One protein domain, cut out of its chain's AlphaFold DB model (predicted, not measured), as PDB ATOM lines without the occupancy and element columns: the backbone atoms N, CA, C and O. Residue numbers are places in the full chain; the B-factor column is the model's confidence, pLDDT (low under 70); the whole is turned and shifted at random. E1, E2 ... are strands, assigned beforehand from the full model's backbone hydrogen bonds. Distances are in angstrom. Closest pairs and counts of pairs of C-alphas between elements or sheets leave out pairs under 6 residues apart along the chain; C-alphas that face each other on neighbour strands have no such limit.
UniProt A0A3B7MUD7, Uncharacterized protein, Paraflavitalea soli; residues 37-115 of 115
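This is residues 37 to 115 of the 115 residues of an uncharacterized protein of Paraflavitalea soli (UniProt A0A3B7MUD7). One curled sheet folds back on itself like a nearly closed barrel: E3 E2 E1 face E5 E4, with E6 as hinge. The printed part has 79 residues, of which 58 are in six named strands, E1 to E6 along the chain, with no named helix: the class is all strand, and the sheet's order is E3 E2 E1 E6 E5 E4, all antiparallel. It is compact, radius of gyration of the C-alphas 11.6 A, spanning 36 by 22 by 17 A.

Find E1, residues 37 to 46, from C-alpha 37 at (3.249, -8.733, 4.273). E2 is 49 to 57, E3 62 to 69, E4 76 to 83, E5 90 to 99. E6, residues 102 to 114, 29.7 A long, ends at (5.003, -13.712, 1.935).

E1 E2 E3 and E4 E5 E6 are meanders, successive strands being antiparallel neighbours. N 38 of E1 to O 55 of E2, 2.7 A, and N 39 to O 113 of E6, 2.8 A, are within hydrogen-bond range. The closest C-alphas of edge strands E3 and E4, Ala 62 and Ile 81, are 6.4 A apart.

The printed part has no cut, no long link and no residue under 70 pLDDT.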
ATOM      1  N   ASP A  37       1.937  -9.351   4.408       92.56
ATOM      2  CA  ASP A  37       3.249  -8.733   4.273       92.56
ATOM      3  C   ASP A  37       4.070  -9.581   3.284       92.56
ATOM      4  O   ASP A  37       4.130 -10.800   3.382       92.56
ATOM      5  N   TYR A  38       4.702  -8.931   2.318       93.94
ATOM      6  CA  TYR A  38       5.562  -9.518   1.303       93.94
ATOM      7  C   TYR A  38       6.969  -8.954   1.453       93.94
ATOM      8  O   TYR A  38       7.148  -7.743   1.607       93.94
ATOM      9  N   CYS A  39       7.963  -9.828   1.395       94.56
ATOM     10  CA  CYS A  39       9.377  -9.506   1.498       94.56
ATOM     11  C   CYS A  39      10.056  -9.947   0.209       94.56
ATOM     12  O   CYS A  39       9.759 -11.013  -0.334       94.56
ATOM     13  N   GLY A  40      10.949  -9.118  -0.309       94.31
ATOM     14  CA  GLY A  40      11.606  -9.410  -1.568       94.31
ATOM     15  C   GLY A  40      12.701  -8.427  -1.905       94.31
ATOM     16  O   GLY A  40      13.151  -7.664  -1.054       94.31
ATOM     17  N   TYR A  41      13.117  -8.439  -3.164       93.81
ATOM     18  CA  TYR A  41      14.206  -7.604  -3.650       93.81
ATOM     19  C   TYR A  41      13.843  -6.909  -4.958       93.81
ATOM     20  O   TYR A  41      13.022  -7.383  -5.753       93.81
ATOM     21  N   LEU A  42      14.483  -5.765  -5.175       93.50
ATOM     22  CA  LEU A  42      14.463  -5.063  -6.448       93.50
ATOM     23  C   LEU A  42      15.631  -5.561  -7.295       93.50
ATOM     24  O   LEU A  42      16.727  -5.795  -6.789       93.50
ATOM     25  N   SER A  43      15.418  -5.698  -8.601       85.69
ATOM     26  CA  SER A  43      16.455  -6.109  -9.557       85.69
ATOM     27  C   SER A  43      17.446  -4.974  -9.862       85.69
ATOM     28  O   SER A  43      17.712  -4.663 -11.023       85.69
ATOM     29  N   THR A  44      17.928  -4.289  -8.830       84.56
ATOM     30  CA  THR A  44      18.865  -3.173  -8.934       84.56
ATOM     31  C   THR A  44      19.928  -3.287  -7.851       84.56
ATOM     32  O   THR A  44      19.667  -3.763  -6.745       84.56
ATOM     33  N   GLY A  45      21.150  -2.885  -8.190       82.38
ATOM     34  CA  GLY A  45      22.271  -2.859  -7.261       82.38
ATOM     35  C   GLY A  45      22.392  -1.499  -6.586       82.38
ATOM     36  O   GLY A  45      22.090  -0.470  -7.189       82.38
ATOM     37  N   CYS A  46      22.881  -1.495  -5.350       90.75
ATOM     38  CA  CYS A  46      23.216  -0.276  -4.636       90.75
ATOM     39  C   CYS A  46      24.566  -0.426  -3.914       90.75
ATOM     40  O   CYS A  46      24.838  -1.500  -3.367       90.75
ATOM     41  N   PRO A  47      25.436   0.606  -3.866       88.06
ATOM     42  CA  PRO A  47      26.575   0.589  -2.958       88.06
ATOM     43  C   PRO A  47      26.081   0.362  -1.524       88.06
ATOM     44  O   PRO A  47      25.295   1.149  -1.003       88.06
ATOM     45  N   GLY A  48      26.516  -0.737  -0.908       83.19
ATOM     46  CA  GLY A  48      26.025  -1.186   0.399       83.19
ATOM     47  C   GLY A  48      25.267  -2.516   0.370       83.19
ATOM     48  O   GLY A  48      25.129  -3.131   1.421       83.19
ATOM     49  N   GLY A  49      24.849  -3.009  -0.803       90.81
ATOM     50  CA  GLY A  49      24.331  -4.372  -0.954       90.81
ATOM     51  C   GLY A  49      23.103  -4.496  -1.853       90.81
ATOM     52  O   GLY A  49      22.867  -3.694  -2.758       90.81
ATOM     53  N   ILE A  50      22.335  -5.557  -1.603       93.38
ATOM     54  CA  ILE A  50      21.068  -5.838  -2.283       93.38
ATOM     55  C   ILE A  50      20.007  -4.868  -1.763       93.38
ATOM     56  O   ILE A  50      19.990  -4.551  -0.573       93.38
ATOM     57  N   VAL A  51      19.136  -4.399  -2.659       96.06
ATOM     58  CA  VAL A  51      17.985  -3.569  -2.298       96.06
ATOM     59  C   VAL A  51      16.799  -4.478  -2.004       96.06
ATOM     60  O   VAL A  51      16.251  -5.108  -2.912       96.06
ATOM     61  N   GLU A  52      16.403  -4.542  -0.742       96.25
ATOM     62  CA  GLU A  52      15.262  -5.330  -0.290       96.25
ATOM     63  C   GLU A  52      14.065  -4.404  -0.061       96.25
ATOM     64  O   GLU A  52      14.201  -3.220   0.260       96.25
ATOM     65  N   ILE A  53      12.868  -4.940  -0.259       96.12
ATOM     66  CA  ILE A  53      11.619  -4.199  -0.152       96.12
ATOM     67  C   ILE A  53      10.605  -5.016   0.637       96.12
ATOM     68  O   ILE A  53      10.465  -6.228   0.442       96.12
ATOM     69  N   LYS A  54       9.875  -4.334   1.520       96.12
ATOM     70  CA  LYS A  54       8.738  -4.899   2.242       96.12
ATOM     71  C   LYS A  54       7.454  -4.221   1.786       96.12
ATOM     72  O   LYS A  54       7.362  -2.994   1.818       96.12
ATOM     73  N   ILE A  55       6.465  -5.007   1.384       94.69
ATOM     74  CA  ILE A  55       5.187  -4.546   0.832       94.69
ATOM     75  C   ILE A  55       4.051  -5.143   1.659       94.69
ATOM     76  O   ILE A  55       4.101  -6.313   1.997       94.69
ATOM     77  N   ALA A  56       3.011  -4.380   1.972       92.31
ATOM     78  CA  ALA A  56       1.742  -4.935   2.446       92.31
ATOM     79  C   ALA A  56       0.738  -4.918   1.297       92.31
ATOM     80  O   ALA A  56       0.597  -3.885   0.641       92.31
ATOM     81  N   SER A  57       0.028  -6.020   1.059       90.12
ATOM     82  CA  SER A  57      -1.030  -6.065   0.046       90.12
ATOM     83  C   SER A  57      -2.228  -6.904   0.474       90.12
ATOM     84  O   SER A  57      -2.084  -7.908   1.168       90.12
ATOM     85  N   ASP A  58      -3.412  -6.499   0.023       87.25
ATOM     86  CA  ASP A  58      -4.653  -7.275   0.096       87.25
ATOM     87  C   ASP A  58      -5.036  -7.885  -1.272       87.25
ATOM     88  O   ASP A  58      -6.188  -8.250  -1.494       87.25
ATOM     89  N   LEU A  59      -4.070  -7.973  -2.200       78.75
ATOM     90  CA  LEU A  59      -4.195  -8.357  -3.618       78.75
ATOM     91  C   LEU A  59      -4.893  -7.335  -4.530       78.75
ATOM     92  O   LEU A  59      -4.808  -7.464  -5.750       78.75
ATOM     93  N   SER A  60      -5.542  -6.310  -3.980       83.44
ATOM     94  CA  SER A  60      -6.164  -5.223  -4.751       83.44
ATOM     95  C   SER A  60      -5.404  -3.904  -4.618       83.44
ATOM     96  O   SER A  60      -5.277  -3.138  -5.571       83.44
ATOM     97  N   THR A  61      -4.853  -3.680  -3.434       86.88
ATOM     98  CA  THR A  61      -4.115  -2.501  -3.005       86.88
ATOM     99  C   THR A  61      -2.773  -2.958  -2.453       86.88
ATOM    100  O   THR A  61      -2.646  -4.062  -1.912       86.88
ATOM    101  N   ALA A  62      -1.747  -2.125  -2.599       91.25
ATOM    102  CA  ALA A  62      -0.414  -2.412  -2.097       91.25
ATOM    103  C   ALA A  62       0.248  -1.146  -1.543       91.25
ATOM    104  O   ALA A  62       0.031  -0.050  -2.055       91.25
ATOM    105  N   TYR A  63       1.078  -1.312  -0.515       92.06
ATOM    106  CA  TYR A  63       1.849  -0.242   0.114       92.06
ATOM    107  C   TYR A  63       3.280  -0.697   0.360       92.06
ATOM    108  O   TYR A  63       3.498  -1.799   0.859       92.06
ATOM    109  N   VAL A  64       4.255   0.166   0.077       94.69
ATOM    110  CA  VAL A  64       5.646  -0.075   0.478       94.69
ATOM    111  C   VAL A  64       5.797   0.306   1.947       94.69
ATOM    112  O   VAL A  64       5.548   1.450   2.324       94.69
ATOM    113  N   LEU A  65       6.192  -0.659   2.771       94.75
ATOM    114  CA  LEU A  65       6.404  -0.484   4.206       94.75
ATOM    115  C   LEU A  65       7.840  -0.064   4.523       94.75
ATOM    116  O   LEU A  65       8.061   0.758   5.408       94.75
ATOM    117  N   ALA A  66       8.811  -0.654   3.827       95.81
ATOM    118  CA  ALA A  66      10.226  -0.397   4.048       95.81
ATOM    119  C   ALA A  66      11.048  -0.705   2.795       95.81
ATOM    120  O   ALA A  66      10.688  -1.582   2.005       95.81
ATOM    121  N   VAL A  67      12.176  -0.010   2.673       96.38
ATOM    122  CA  VAL A  67      13.254  -0.316   1.732       96.38
ATOM    123  C   VAL A  67      14.543  -0.400   2.534       96.38
ATOM    124  O   VAL A  67      14.832   0.500   3.330       96.38
ATOM    125  N   THR A  68      15.306  -1.469   2.338       96.38
ATOM    126  CA  THR A  68      16.618  -1.659   2.962       96.38
ATOM    127  C   THR A  68      17.687  -1.853   1.897       96.38
ATOM    128  O   THR A  68      17.425  -2.362   0.808       96.38
ATOM    129  N   VAL A  69      18.911  -1.436   2.205       95.44
ATOM    130  CA  VAL A  69      20.102  -1.719   1.401       95.44
ATOM    131  C   VAL A  69      21.069  -2.487   2.286       95.44
ATOM    132  O   VAL A  69      21.522  -1.960   3.302       95.44
ATOM    133  N   GLY A  70      21.337  -3.748   1.939       93.12
ATOM    134  CA  GLY A  70      22.168  -4.630   2.767       93.12
ATOM    135  C   GLY A  70      21.640  -4.782   4.201       93.12
ATOM    136  O   GLY A  70      22.426  -4.775   5.144       93.12
ATOM    137  N   GLY A  71      20.313  -4.846   4.376       92.62
ATOM    138  CA  GLY A  71      19.658  -4.939   5.684       92.62
ATOM    139  C   GLY A  71      19.502  -3.622   6.459       92.62
ATOM    140  O   GLY A  71      18.899  -3.623   7.531       92.62
ATOM    141  N   VAL A  72      19.996  -2.488   5.948       94.62
ATOM    142  CA  VAL A  72      19.859  -1.176   6.607       94.62
ATOM    143  C   VAL A  72      18.734  -0.372   5.966       94.62
ATOM    144  O   VAL A  72      18.746  -0.156   4.758       94.62
ATOM    145  N   SER A  73      17.775   0.102   6.765       96.12
ATOM    146  CA  SER A  73      16.670   0.938   6.277       96.12
ATOM    147  C   SER A  73      17.170   2.236   5.659       96.12
ATOM    148  O   SER A  73      17.941   2.973   6.277       96.12
ATOM    149  N   VAL A  74      16.672   2.544   4.463       96.19
ATOM    150  CA  VAL A  74      17.002   3.769   3.735       96.19
ATOM    151  C   VAL A  74      15.761   4.640   3.525       96.19
ATOM    152  O   VAL A  74      14.651   4.117   3.410       96.19
ATOM    153  N   PRO A  75      15.909   5.976   3.460       97.00
ATOM    154  CA  PRO A  75      14.830   6.859   3.034       97.00
ATOM    155  C   PRO A  75      14.308   6.498   1.638       97.00
ATOM    156  O   PRO A  75      15.093   6.194   0.739       97.00
ATOM    157  N   PHE A  76      12.991   6.581   1.438       96.50
ATOM    158  CA  PHE A  76      12.358   6.338   0.143       96.50
ATOM    159  C   PHE A  76      11.099   7.189  -0.062       96.50
ATOM    160  O   PHE A  76      10.482   7.656   0.895       96.50
ATOM    161  N   SER A  77      10.704   7.376  -1.319       97.19
ATOM    162  CA  SER A  77       9.427   7.957  -1.726       97.19
ATOM    163  C   SER A  77       8.790   7.105  -2.821       97.19
ATOM    164  O   SER A  77       9.407   6.793  -3.841       97.19
ATOM    165  N   VAL A  78       7.543   6.696  -2.595       95.50
ATOM    166  CA  VAL A  78       6.791   5.871  -3.547       95.50
ATOM    167  C   VAL A  78       6.150   6.782  -4.585       95.50
ATOM    168  O   VAL A  78       5.399   7.687  -4.228       95.50
ATOM    169  N   VAL A  79       6.429   6.529  -5.862       96.06
ATOM    170  CA  VAL A  79       5.740   7.179  -6.984       96.06
ATOM    171  C   VAL A  79       4.489   6.381  -7.340       96.06
ATOM    172  O   VAL A  79       3.402   6.944  -7.443       96.06
ATOM    173  N   SER A  80       4.620   5.061  -7.488       95.69
ATOM    174  CA  SER A  80       3.489   4.154  -7.679       95.69
ATOM    175  C   SER A  80       3.825   2.723  -7.264       95.69
ATOM    176  O   SER A  80       4.984   2.306  -7.238       95.69
ATOM    177  N   ILE A  81       2.787   1.958  -6.942       94.94
ATOM    178  CA  ILE A  81       2.863   0.518  -6.719       94.94
ATOM    179  C   ILE A  81       1.559  -0.113  -7.198       94.94
ATOM    180  O   ILE A  81       0.475   0.349  -6.842       94.94
ATOM    181  N   THR A  82       1.670  -1.166  -8.002       92.69
ATOM    182  CA  THR A  82       0.511  -1.860  -8.564       92.69
ATOM    183  C   THR A  82       0.729  -3.370  -8.477       92.69
ATOM    184  O   THR A  82       1.745  -3.856  -8.984       92.69
ATOM    185  N   PRO A  83      -0.188  -4.136  -7.857       89.56
ATOM    186  CA  PRO A  83      -0.134  -5.593  -7.910       89.56
ATOM    187  C   PRO A  83      -0.309  -6.074  -9.354       89.56
ATOM    188  O   PRO A  83      -1.126  -5.540 -10.110       89.56
ATOM    189  N   VAL A  84       0.458  -7.085  -9.754       88.50
ATOM    190  CA  VAL A  84       0.327  -7.680 -11.087       88.50
ATOM    191  C   VAL A  84      -0.823  -8.686 -11.069       88.50
ATOM    192  O   VAL A  84      -0.782  -9.686 -10.357       88.50
ATOM    193  N   SER A  85      -1.859  -8.422 -11.869       82.62
ATOM    194  CA  SER A  85      -3.015  -9.317 -11.991       82.62
ATOM    195  C   SER A  85      -2.584 -10.728 -12.406       82.62
ATOM    196  O   SER A  85      -1.777 -10.891 -13.320       82.62
ATOM    197  N   GLY A  86      -3.127 -11.745 -11.734       78.69
ATOM    198  CA  GLY A  86      -2.805 -13.154 -11.989       78.69
ATOM    199  C   GLY A  86      -1.523 -13.663 -11.320       78.69
ATOM    200  O   GLY A  86      -1.252 -14.858 -11.404       78.69
ATOM    201  N   SER A  87      -0.777 -12.805 -10.613       78.75
ATOM    202  CA  SER A  87       0.468 -13.169  -9.930       78.75
ATOM    203  C   SER A  87       0.409 -12.805  -8.447       78.75
ATOM    204  O   SER A  87       0.412 -11.633  -8.079       78.75
ATOM    205  N   ALA A  88       0.394 -13.808  -7.567       77.00
ATOM    206  CA  ALA A  88       0.543 -13.571  -6.133       77.00
ATOM    207  C   ALA A  88       1.999 -13.180  -5.820       77.00
ATOM    208  O   ALA A  88       2.921 -13.894  -6.207       77.00
ATOM    209  N   GLY A  89       2.214 -12.059  -5.124       79.25
ATOM    210  CA  GLY A  89       3.557 -11.629  -4.704       79.25
ATOM    211  C   GLY A  89       4.420 -10.989  -5.799       79.25
ATOM    212  O   GLY A  89       5.635 -10.879  -5.635       79.25
ATOM    213  N   VAL A  90       3.825 -10.541  -6.907       87.56
ATOM    214  CA  VAL A  90       4.535  -9.740  -7.916       87.56
ATOM    215  C   VAL A  90       3.922  -8.348  -7.975       87.56
ATOM    216  O   VAL A  90       2.718  -8.190  -8.192       87.56
ATOM    217  N   PHE A  91       4.763  -7.331  -7.803       92.44
ATOM    218  CA  PHE A  91       4.349  -5.931  -7.789       92.44
ATOM    219  C   PHE A  91       5.177  -5.135  -8.788       92.44
ATOM    220  O   PHE A  91       6.403  -5.222  -8.789       92.44
ATOM    221  N   THR A  92       4.522  -4.316  -9.602       94.19
ATOM    222  CA  THR A  92       5.209  -3.262 -10.347       94.19
ATOM    223  C   THR A  92       5.379  -2.076  -9.413       94.19
ATOM    224  O   THR A  92       4.395  -1.563  -8.879       94.19
ATOM    225  N   VAL A  93       6.616  -1.636  -9.209       95.56
ATOM    226  CA  VAL A  93       6.964  -0.533  -8.312       95.56
ATOM    227  C   VAL A  93       7.681   0.568  -9.084       95.56
ATOM    228  O   VAL A  93       8.540   0.296  -9.921       95.56
ATOM    229  N   ASN A  94       7.329   1.815  -8.786       96.56
ATOM    230  CA  ASN A  94       8.095   3.004  -9.134       96.56
ATOM    231  C   ASN A  94       8.408   3.753  -7.839       96.56
ATOM    232  O   ASN A  94       7.503   4.236  -7.151       96.56
ATOM    233  N   ILE A  95       9.680   3.797  -7.472       96.94
ATOM    234  CA  ILE A  95      10.131   4.273  -6.168       96.94
ATOM    235  C   ILE A  95      11.455   5.012  -6.308       96.94
ATOM    236  O   ILE A  95      12.333   4.599  -7.064       96.94
ATOM    237  N   ASN A  96      11.610   6.095  -5.555       96.75
ATOM    238  CA  ASN A  96      12.909   6.714  -5.330       96.75
ATOM    239  C   ASN A  96      13.415   6.282  -3.962       96.75
ATOM    240  O   ASN A  96      12.671   6.365  -2.988       96.75
ATOM    241  N   PHE A  97      14.663   5.855  -3.857       95.94
ATOM    242  CA  PHE A  97      15.268   5.510  -2.574       95.94
ATOM    243  C   PHE A  97      16.699   6.025  -2.490       95.94
ATOM    244  O   PHE A  97      17.364   6.250  -3.506       95.94
ATOM    245  N   GLN A  98      17.153   6.242  -1.261       95.81
ATOM    246  CA  GLN A  98      18.516   6.652  -0.985       95.81
ATOM    247  C   GLN A  98      19.445   5.455  -1.188       95.81
ATOM    248  O   GLN A  98      19.310   4.421  -0.532       95.81
ATOM    249  N   CYS A  99      20.405   5.615  -2.088       93.38
ATOM    250  CA  CYS A  99      21.394   4.613  -2.421       93.38
ATOM    251  C   CYS A  99      22.802   5.204  -2.259       93.38
ATOM    252  O   CYS A  99      23.288   5.980  -3.088       93.38
ATOM    253  N   GLY A 100      23.437   4.901  -1.123       89.00
ATOM    254  CA  GLY A 100      24.605   5.646  -0.655       89.00
ATOM    255  C   GLY A 100      24.265   7.131  -0.468       89.00
ATOM    256  O   GLY A 100      23.355   7.485   0.283       89.00
ATOM    257  N   ASN A 101      24.968   8.006  -1.188       91.06
ATOM    258  CA  ASN A 101      24.752   9.457  -1.128       91.06
ATOM    259  C   ASN A 101      23.827   9.996  -2.232       91.06
ATOM    260  O   ASN A 101      23.599  11.203  -2.286       91.06
ATOM    261  N   ASN A 102      23.299   9.133  -3.104       93.50
ATOM    262  CA  ASN A 102      22.491   9.536  -4.253       93.50
ATOM    263  C   ASN A 102      21.048   9.052  -4.114       93.50
ATOM    264  O   ASN A 102      20.786   7.991  -3.550       93.50
ATOM    265  N   TRP A 103      20.116   9.805  -4.693       95.00
ATOM    266  CA  TRP A 103      18.763   9.318  -4.929       95.00
ATOM    267  C   TRP A 103      18.735   8.483  -6.204       95.00
ATOM    268  O   TRP A 103      19.200   8.924  -7.256       95.00
ATOM    269  N   THR A 104      18.169   7.286  -6.114       95.12
ATOM    270  CA  THR A 104      18.006   6.377  -7.247       95.12
ATOM    271  C   THR A 104      16.527   6.154  -7.497       95.12
ATOM    272  O   THR A 104      15.796   5.779  -6.583       95.12
ATOM    273  N   ASN A 105      16.093   6.378  -8.738       95.94
ATOM    274  CA  ASN A 105      14.775   5.960  -9.191       95.94
ATOM    275  C   ASN A 105      14.851   4.518  -9.702       95.94
ATOM    276  O   ASN A 105      15.729   4.181 -10.497       95.94
ATOM    277  N   TYR A 106      13.925   3.680  -9.252       95.75
ATOM    278  CA  TYR A 106      13.708   2.345  -9.782       95.75
ATOM    279  C   TYR A 106      12.269   2.219 -10.256       95.75
ATOM    280  O   TYR A 106      11.338   2.474  -9.492       95.75
ATOM    281  N   GLN A 107      12.104   1.770 -11.499       95.94
ATOM    282  CA  GLN A 107      10.821   1.415 -12.080       95.94
ATOM    283  C   GLN A 107      10.917   0.002 -12.653       95.94
ATOM    284  O   GLN A 107      11.611  -0.231 -13.640       95.94
ATOM    285  N   GLY A 108      10.234  -0.952 -12.026       93.25
ATOM    286  CA  GLY A 108      10.347  -2.358 -12.405       93.25
ATOM    287  C   GLY A 108       9.532  -3.295 -11.523       93.25
ATOM    288  O   GLY A 108       8.637  -2.866 -10.795       93.25
ATOM    289  N   GLY A 109       9.828  -4.590 -11.623       91.25
ATOM    290  CA  GLY A 109       9.172  -5.631 -10.836       91.25
ATOM    291  C   GLY A 109       9.873  -5.880  -9.502       91.25
ATOM    292  O   GLY A 109      11.074  -6.140  -9.467       91.25
ATOM    293  N   ALA A 110       9.114  -5.864  -8.409       90.50
ATOM    294  CA  ALA A 110       9.546  -6.411  -7.131       90.50
ATOM    295  C   ALA A 110       9.233  -7.914  -7.094       90.50
ATOM    296  O   ALA A 110       8.073  -8.319  -7.228       90.50
ATOM    297  N   TYR A 111      10.269  -8.730  -6.900       87.25
ATOM    298  CA  TYR A 111      10.140 -10.175  -6.731       87.25
ATOM    299  C   TYR A 111       9.973 -10.465  -5.250       87.25
ATOM    300  O   TYR A 111      10.919 -10.268  -4.486       87.25
ATOM    301  N   THR A 112       8.776 -10.877  -4.837       91.44
ATOM    302  CA  THR A 112       8.455 -11.021  -3.415       91.44
ATOM    303  C   THR A 112       7.803 -12.359  -3.092       91.44
ATOM    304  O   THR A 112       7.183 -13.000  -3.938       91.44
ATOM    305  N   SER A 113       7.927 -12.760  -1.832       91.19
ATOM    306  CA  SER A 113       7.197 -13.864  -1.209       91.19
ATOM    307  C   SER A 113       6.561 -13.372   0.088       91.19
ATOM    308  O   SER A 113       7.049 -12.386   0.644       91.19
ATOM    309  N   PRO A 114       5.504 -14.023   0.601       91.25
ATOM    310  CA  PRO A 114       5.003 -13.712   1.935       91.25
ATOM    311  C   PRO A 114       6.137 -13.739   2.971       91.25
ATOM    312  O   PRO A 114       6.931 -14.686   2.981       91.25
ATOM    313  N   CYS A 115       6.222 -12.686   3.784       87.31
ATOM    314  CA  CYS A 115       6.841 -12.766   5.102       87.31
ATOM    315  C   CYS A 115       5.794 -13.312   6.098       87.31
ATOM    316  O   CYS A 115       6.236 -13.792   7.154       87.31
TER     317      CYS A 115